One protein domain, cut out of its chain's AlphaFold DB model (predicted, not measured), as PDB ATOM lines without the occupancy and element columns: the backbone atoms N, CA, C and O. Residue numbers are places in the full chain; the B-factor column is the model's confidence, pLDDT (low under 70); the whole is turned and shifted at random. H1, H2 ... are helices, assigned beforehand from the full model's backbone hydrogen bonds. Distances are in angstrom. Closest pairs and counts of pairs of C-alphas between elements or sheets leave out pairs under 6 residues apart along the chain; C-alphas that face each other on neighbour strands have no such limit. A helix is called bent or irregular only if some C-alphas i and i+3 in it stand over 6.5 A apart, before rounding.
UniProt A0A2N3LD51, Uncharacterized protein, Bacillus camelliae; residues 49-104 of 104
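This is residues 49 to 104 of the 104 residues of an uncharacterized protein of Bacillus camelliae (UniProt A0A2N3LD51). A long straight helix, H1, and a much shorter one, H2, make a lopsided helical hairpin: the chain turns tightly after H1 and folds back, so that H2 packs beside the last part of H1. The first part of H1, residues 49 to 68, sticks out as a bare arm, and the tail of residues 98 to 104 also stands free. The printed part has 56 residues with two named helices, H1 then H2, and no named strand; the class is all helix. It is extended, with a radius of gyration of the C-alphas of 15.7 A, and its C-alphas span 54 by 22 by 7 A, a rod.

H1, residues 49 to 80, touches H2, residues 86 to 97, with its residues 69 to 80 alone. There are 14 pairs of C-alphas within 8 A between the two helices. The closest C-alphas are those of Gly 80 and Pro 86, 4.3 A apart. The two helices run opposite ways at a shallow tilt of 13 degrees, and they form a helical hairpin. Their centres are 19.5 A apart. In H1 and H2 every pair of O i and N i+4 is within hydrogen-bond range.

H1 begins at C-alpha 49, at (221.536, 241.202, 362.550), and ends at C-alpha 80, at (235.436, 202.699, 340.747), 46.4 A from first to last C-alpha. H2 begins at C-alpha 86 and ends at C-alpha 97, at (229.563, 217.255, 339.525), a length of 16.8 A. Neither helix is bent.

The two C-alphas farthest apart are those of Leu 49 and Asp 84, 54.1 A. The printed part has no cut, and the link from H1 to H2, five residues, is tight. Lys 104 is the chain's last residue. The mean pLDDT of the printed part is 94.0, and residues 103 to 104 are under 70.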
ATOM      1  N   LEU A  49     220.559 242.106 361.951       96.94
ATOM      2  CA  LEU A  49     221.536 241.202 362.550       96.94
ATOM      3  C   LEU A  49     220.945 239.810 362.725       96.94
ATOM      4  O   LEU A  49     221.622 238.827 362.438       96.94
ATOM      5  N   LYS A  50     219.680 239.723 363.145       96.88
ATOM      6  CA  LYS A  50     218.979 238.444 363.228       96.88
ATOM      7  C   LYS A  50     218.826 237.795 361.853       96.88
ATOM      8  O   LYS A  50     219.164 236.625 361.710       96.88
ATOM      9  N   MET A  51     218.387 238.551 360.844       93.50
ATOM     10  CA  MET A  51     218.282 238.031 359.474       93.50
ATOM     11  C   MET A  51     219.643 237.556 358.957       93.50
ATOM     12  O   MET A  51     219.749 236.456 358.432       93.50
ATOM     13  N   LEU A  52     220.712 238.328 359.182       95.38
ATOM     14  CA  LEU A  52     222.067 237.909 358.822       95.38
ATOM     15  C   LEU A  52     222.475 236.602 359.517       95.38
ATOM     16  O   LEU A  52     223.089 235.749 358.886       95.38
ATOM     17  N   GLN A  53     222.163 236.430 360.804       98.00
ATOM     18  CA  GLN A  53     222.471 235.193 361.529       98.00
ATOM     19  C   GLN A  53     221.741 233.981 360.938       98.00
ATOM     20  O   GLN A  53     222.348 232.918 360.809       98.00
ATOM     21  N   GLU A  54     220.469 234.143 360.572       95.94
ATOM     22  CA  GLU A  54     219.663 233.099 359.929       95.94
ATOM     23  C   GLU A  54     220.249 232.724 358.554       95.94
ATOM     24  O   GLU A  54     220.542 231.552 358.312       95.94
ATOM     25  N   GLU A  55     220.538 233.711 357.702       93.69
ATOM     26  CA  GLU A  55     221.107 233.489 356.362       93.69
ATOM     27  C   GLU A  55     222.537 232.916 356.415       93.69
ATOM     28  O   GLU A  55     222.908 232.061 355.610       93.69
ATOM     29  N   LEU A  56     223.357 233.321 357.394       96.94
ATOM     30  CA  LEU A  56     224.677 232.718 357.617       96.94
ATOM     31  C   LEU A  56     224.568 231.261 358.071       96.94
ATOM     32  O   LEU A  56     225.374 230.433 357.644       96.94
ATOM     33  N   ALA A  57     223.593 230.931 358.921       98.00
ATOM     34  CA  ALA A  57     223.358 229.550 359.328       98.00
ATOM     35  C   ALA A  57     222.956 228.681 358.126       98.00
ATOM     36  O   ALA A  57     223.448 227.557 357.989       98.00
ATOM     37  N   ASP A  58     222.122 229.203 357.226       96.25
ATOM     38  CA  ASP A  58     221.786 228.539 355.965       96.25
ATOM     39  C   ASP A  58     223.009 228.392 355.050       96.25
ATOM     40  O   ASP A  58     223.295 227.284 354.588       96.25
ATOM     41  N   GLY A  59     223.809 229.449 354.888       95.94
ATOM     42  CA  GLY A  59     225.055 229.409 354.121       95.94
ATOM     43  C   GLY A  59     226.052 228.360 354.627       95.94
ATOM     44  O   GLY A  59     226.654 227.636 353.830       95.94
ATOM     45  N   LEU A  60     226.194 228.211 355.949       98.06
ATOM     46  CA  LEU A  60     227.040 227.173 356.551       98.06
ATOM     47  C   LEU A  60     226.514 225.761 356.280       98.06
ATOM     48  O   LEU A  60     227.309 224.858 356.014       98.06
ATOM     49  N   LYS A  61     225.191 225.556 356.298       98.06
ATOM     50  CA  LYS A  61     224.596 224.263 355.925       98.06
ATOM     51  C   LYS A  61     224.856 223.934 354.457       98.06
ATOM     52  O   LYS A  61     225.228 222.804 354.161       98.06
ATOM     53  N   TYR A  62     224.722 224.903 353.549       96.06
ATOM     54  CA  TYR A  62     225.027 224.688 352.130       96.06
ATOM     55  C   TYR A  62     226.489 224.290 351.925       96.06
ATOM     56  O   TYR A  62     226.772 223.328 351.213       96.06
ATOM     57  N   LEU A  63     227.414 224.971 352.610       97.44
ATOM     58  CA  LEU A  63     228.831 224.617 352.581       97.44
ATOM     59  C   LEU A  63     229.072 223.181 353.071       97.44
ATOM     60  O   LEU A  63     229.795 222.431 352.418       97.44
ATOM     61  N   GLN A  64     228.446 222.788 354.183       98.31
ATOM     62  CA  GLN A  64     228.550 221.429 354.716       98.31
ATOM     63  C   GLN A  64     228.025 220.385 353.713       98.31
ATOM     64  O   GLN A  64     228.700 219.385 353.473       98.31
ATOM     65  N   CYS A  65     226.888 220.637 353.057       96.88
ATOM     66  CA  CYS A  65     226.359 219.748 352.020       96.88
ATOM     67  C   CYS A  65     227.320 219.586 350.830       96.88
ATOM     68  O   CYS A  65     227.493 218.477 350.327       96.88
ATOM     69  N   GLU A  66     227.975 220.663 350.381       96.38
ATOM     70  CA  GLU A  66     228.972 220.576 349.302       96.38
ATOM     71  C   GLU A  66     230.234 219.814 349.730       96.38
ATOM     72  O   GLU A  66     230.804 219.052 348.944       96.38
ATOM     73  N   MET A  67     230.666 219.973 350.985       97.94
ATOM     74  CA  MET A  67     231.779 219.201 351.545       97.94
ATOM     75  C   MET A  67     231.467 217.701 351.565       97.94
ATOM     76  O   MET A  67     232.282 216.901 351.099       97.94
ATOM     77  N   GLU A  68     230.276 217.326 352.033       98.12
ATOM     78  CA  GLU A  68     229.806 215.937 352.059       98.12
ATOM     79  C   GLU A  68     229.652 215.361 350.648       98.12
ATOM     80  O   GLU A  68     230.103 214.245 350.383       98.12
ATOM     81  N   ARG A  69     229.094 216.132 349.702       97.12
ATOM     82  CA  ARG A  69     228.994 215.710 348.297       97.12
ATOM     83  C   ARG A  69     230.372 215.448 347.702       97.12
ATOM     84  O   ARG A  69     230.577 214.428 347.044       97.12
ATOM     85  N   LYS A  70     231.335 216.338 347.945       98.06
ATOM     86  CA  LYS A  70     232.715 216.162 347.480       98.06
ATOM     87  C   LYS A  70     233.341 214.894 348.057       98.06
ATOM     88  O   LYS A  70     233.975 214.141 347.317       98.06
ATOM     89  N   GLU A  71     233.174 214.646 349.353       98.50
ATOM     90  CA  GLU A  71     233.667 213.424 349.991       98.50
ATOM     91  C   GLU A  71     233.024 212.171 349.382       98.50
ATOM     92  O   GLU A  71     233.731 211.224 349.026       98.50
ATOM     93  N   TYR A  72     231.705 212.191 349.187       98.19
ATOM     94  CA  TYR A  72     230.968 211.106 348.549       98.19
ATOM     95  C   TYR A  72     231.499 210.805 347.141       98.19
ATOM     96  O   TYR A  72     231.835 209.656 346.853       98.19
ATOM     97  N   ILE A  73     231.664 211.827 346.292       98.25
ATOM     98  CA  ILE A  73     232.209 211.677 344.933       98.25
ATOM     99  C   ILE A  73     233.624 211.086 344.971       98.25
ATOM    100  O   ILE A  73     233.938 210.176 344.205       98.25
ATOM    101  N   ILE A  74     234.488 211.552 345.878       98.31
ATOM    102  CA  ILE A  74     235.841 210.997 346.034       98.31
ATOM    103  C   ILE A  74     235.775 209.508 346.397       98.31
ATOM    104  O   ILE A  74     236.524 208.703 345.840       98.31
ATOM    105  N   ASN A  75     234.895 209.126 347.322       97.81
ATOM    106  CA  ASN A  75     234.736 207.735 347.743       97.81
ATOM    107  C   ASN A  75     234.160 206.857 346.623       97.81
ATOM    108  O   ASN A  75     234.643 205.740 346.422       97.81
ATOM    109  N   LEU A  76     233.211 207.386 345.851       97.81
ATOM    110  CA  LEU A  76     232.649 206.752 344.661       97.81
ATOM    111  C   LEU A  76     233.737 206.484 343.610       97.81
ATOM    112  O   LEU A  76     233.898 205.354 343.158       97.81
ATOM    113  N   LEU A  77     234.559 207.486 343.290       97.88
ATOM    114  CA  LEU A  77     235.668 207.338 342.342       97.88
ATOM    115  C   LEU A  77     236.727 206.344 342.846       97.88
ATOM    116  O   LEU A  77     237.202 205.503 342.084       97.88
ATOM    117  N   LYS A  78     237.063 206.375 344.144       97.94
ATOM    118  CA  LYS A  78     237.955 205.379 344.764       97.94
ATOM    119  C   LYS A  78     237.394 203.959 344.667       97.94
ATOM    120  O   LYS A  78     238.181 203.025 344.543       97.94
ATOM    121  N   ALA A  79     236.078 203.780 344.783       96.56
ATOM    122  CA  ALA A  79     235.435 202.483 344.592       96.56
ATOM    123  C   ALA A  79     235.511 202.035 343.126       96.56
ATOM    124  O   ALA A  79     235.890 200.893 342.874       96.56
ATOM    125  N   GLY A  80     235.278 202.950 342.181       97.44
ATOM    126  CA  GLY A  80     235.436 202.699 340.747       97.44
ATOM    127  C   GLY A  80     236.830 202.188 340.374       97.44
ATOM    128  O   GLY A  80     236.935 201.238 339.610       97.44
ATOM    129  N   LEU A  81     237.896 202.713 340.992       97.31
ATOM    130  CA  LEU A  81     239.272 202.224 340.780       97.31
ATOM    131  C   LEU A  81     239.488 200.743 341.142       97.31
ATOM    132  O   LEU A  81     240.484 200.161 340.722       97.31
ATOM    133  N   ARG A  82     238.610 200.149 341.959       96.06
ATOM    134  CA  ARG A  82     238.695 198.750 342.413       96.06
ATOM    135  C   ARG A  82     237.613 197.855 341.806       96.06
ATOM    136  O   ARG A  82     237.507 196.701 342.205       96.06
ATOM    137  N   SER A  83     236.774 198.396 340.928       95.81
ATOM    138  CA  SER A  83     235.649 197.684 340.325       95.81
ATOM    139  C   SER A  83     236.025 197.134 338.951       95.81
ATOM    140  O   SER A  83     236.795 197.762 338.227       95.81
ATOM    141  N   ASP A  84     235.416 196.011 338.568       96.75
ATOM    142  CA  ASP A  84     235.465 195.494 337.195       96.75
ATOM    143  C   ASP A  84     234.647 196.366 336.216       96.75
ATOM    144  O   ASP A  84     234.843 196.301 335.003       96.75
ATOM    145  N   GLU A  85     233.775 197.242 336.737       95.56
ATOM    146  CA  GLU A  85     232.932 198.170 335.973       95.56
ATOM    147  C   GLU A  85     233.160 199.641 336.394       95.56
ATOM    148  O   GLU A  85     232.253 200.321 336.883       95.56
ATOM    149  N   PRO A  86     234.367 200.202 336.190       94.88
ATOM    150  CA  PRO A  86     234.713 201.555 336.642       94.88
ATOM    151  C   PRO A  86     233.865 202.658 335.990       94.88
ATOM    152  O   PRO A  86     233.698 203.735 336.565       94.88
ATOM    153  N   LYS A  87     233.322 202.402 334.792       96.94
ATOM    154  CA  LYS A  87     232.554 203.381 334.011       96.94
ATOM    155  C   LYS A  87     231.312 203.876 334.758       96.94
ATOM    156  O   LYS A  87     231.084 205.080 334.788       96.94
ATOM    157  N   THR A  88     230.579 202.982 335.421       95.81
ATOM    158  CA  THR A  88     229.349 203.312 336.160       95.81
ATOM    159  C   THR A  88     229.610 204.330 337.274       95.81
ATOM    160  O   THR A  88     228.851 205.275 337.466       95.81
ATOM    161  N   PHE A  89     230.736 204.198 337.980       97.44
ATOM    162  CA  PHE A  89     231.132 205.127 339.043       97.44
ATOM    163  C   PHE A  89     231.505 206.507 338.496       97.44
ATOM    164  O   PHE A  89     231.190 207.521 339.115       97.44
ATOM    165  N   ILE A  90     232.175 206.545 337.340       96.44
ATOM    166  CA  ILE A  90     232.534 207.796 336.660       96.44
ATOM    167  C   ILE A  90     231.270 208.513 336.181       96.44
ATOM    168  O   ILE A  90     231.164 209.719 336.373       96.44
ATOM    169  N   GLU A  91     230.312 207.790 335.601       97.31
ATOM    170  CA  GLU A  91     229.044 208.361 335.130       97.31
ATOM    171  C   GLU A  91     228.268 209.025 336.277       97.31
ATOM    172  O   GLU A  91     227.915 210.197 336.169       97.31
ATOM    173  N   VAL A  92     228.109 208.336 337.412       96.50
ATOM    174  CA  VAL A  92     227.438 208.906 338.596       96.50
ATOM    175  C   VAL A  92     228.226 210.084 339.185       96.50
ATOM    176  O   VAL A  92     227.643 211.089 339.588       96.50
ATOM    177  N   ALA A  93     229.560 210.005 339.227       97.19
ATOM    178  CA  ALA A  93     230.387 211.117 339.695       97.19
ATOM    179  C   ALA A  93     230.216 212.362 338.815       97.19
ATOM    180  O   ALA A  93     230.129 213.471 339.337       97.19
ATOM    181  N   LEU A  94     230.165 212.182 337.492       96.62
ATOM    182  CA  LEU A  94     229.948 213.270 336.545       96.62
ATOM    183  C   LEU A  94     228.560 213.880 336.717       96.62
ATOM    184  O   LEU A  94     228.477 215.098 336.818       96.62
ATOM    185  N   GLU A  95     227.511 213.064 336.848       95.19
ATOM    186  CA  GLU A  95     226.149 213.549 337.101       95.19
ATOM    187  C   GLU A  95     226.094 214.467 338.332       95.19
ATOM    188  O   GLU A  95     225.561 215.574 338.264       95.19
ATOM    189  N   LEU A  96     226.722 214.053 339.437       94.62
ATOM    190  CA  LEU A  96     226.768 214.845 340.668       94.62
ATOM    191  C   LEU A  96     227.624 216.114 340.546       94.62
ATOM    192  O   LEU A  96     227.329 217.109 341.205       94.62
ATOM    193  N   LEU A  97     228.688 216.095 339.740       94.50
ATOM    194  CA  LEU A  97     229.563 217.255 339.525       94.50
ATOM    195  C   LEU A  97     228.951 218.297 338.588       94.50
ATOM    196  O   LEU A  97     229.306 219.471 338.676       94.50
ATOM    197  N   THR A  98     228.069 217.872 337.685       93.88
ATOM    198  CA  THR A  98     227.447 218.734 336.673       93.88
ATOM    199  C   THR A  98     225.982 219.027 336.963       93.88
ATOM    200  O   THR A  98     225.291 219.543 336.088       93.88
ATOM    201  N   MET A  99     225.480 218.680 338.150       90.62
ATOM    202  CA  MET A  99     224.090 218.950 338.493       90.62
ATOM    203  C   MET A  99     223.823 220.459 338.474       90.62
ATOM    204  O   MET A  99     224.526 221.244 339.112       90.62
ATOM    205  N   GLU A 100     222.776 220.866 337.766       82.25
ATOM    206  CA  GLU A 100     222.224 222.211 337.883       82.25
ATOM    207  C   GLU A 100     221.142 222.161 338.966       82.25
ATOM    208  O   GLU A 100     220.241 221.319 338.927       82.25
ATOM    209  N   GLY A 101     221.268 222.998 339.999       74.44
ATOM    210  CA  GLY A 101     220.308 223.015 341.100       74.44
ATOM    211  C   GLY A 101     218.882 223.270 340.598       74.44
ATOM    212  O   GLY A 101     218.664 224.095 339.719       74.44
ATOM    213  N   THR A 102     217.892 222.594 341.184       70.88
ATOM    214  CA  THR A 102     216.464 222.777 340.852       70.88
ATOM    215  C   THR A 102     215.787 223.873 341.681       70.88
ATOM    216  O   THR A 102     214.560 223.994 341.664       70.88
ATOM    217  N   GLY A 103     216.573 224.653 342.431       60.41
ATOM    218  CA  GLY A 103     216.079 225.781 343.214       60.41
ATOM    219  C   GLY A 103     215.429 226.808 342.292       60.41
ATOM    220  O   GLY A 103     216.102 227.359 341.424       60.41
ATOM    221  N   LYS A 104     214.117 226.994 342.453       45.47
ATOM    222  CA  LYS A 104     213.341 228.042 341.781       45.47
ATOM    223  C   LYS A 104     213.612 229.401 342.403       45.47
ATOM    224  O   LYS A 104     213.720 229.443 343.648       45.47
TER     225      LYS A 104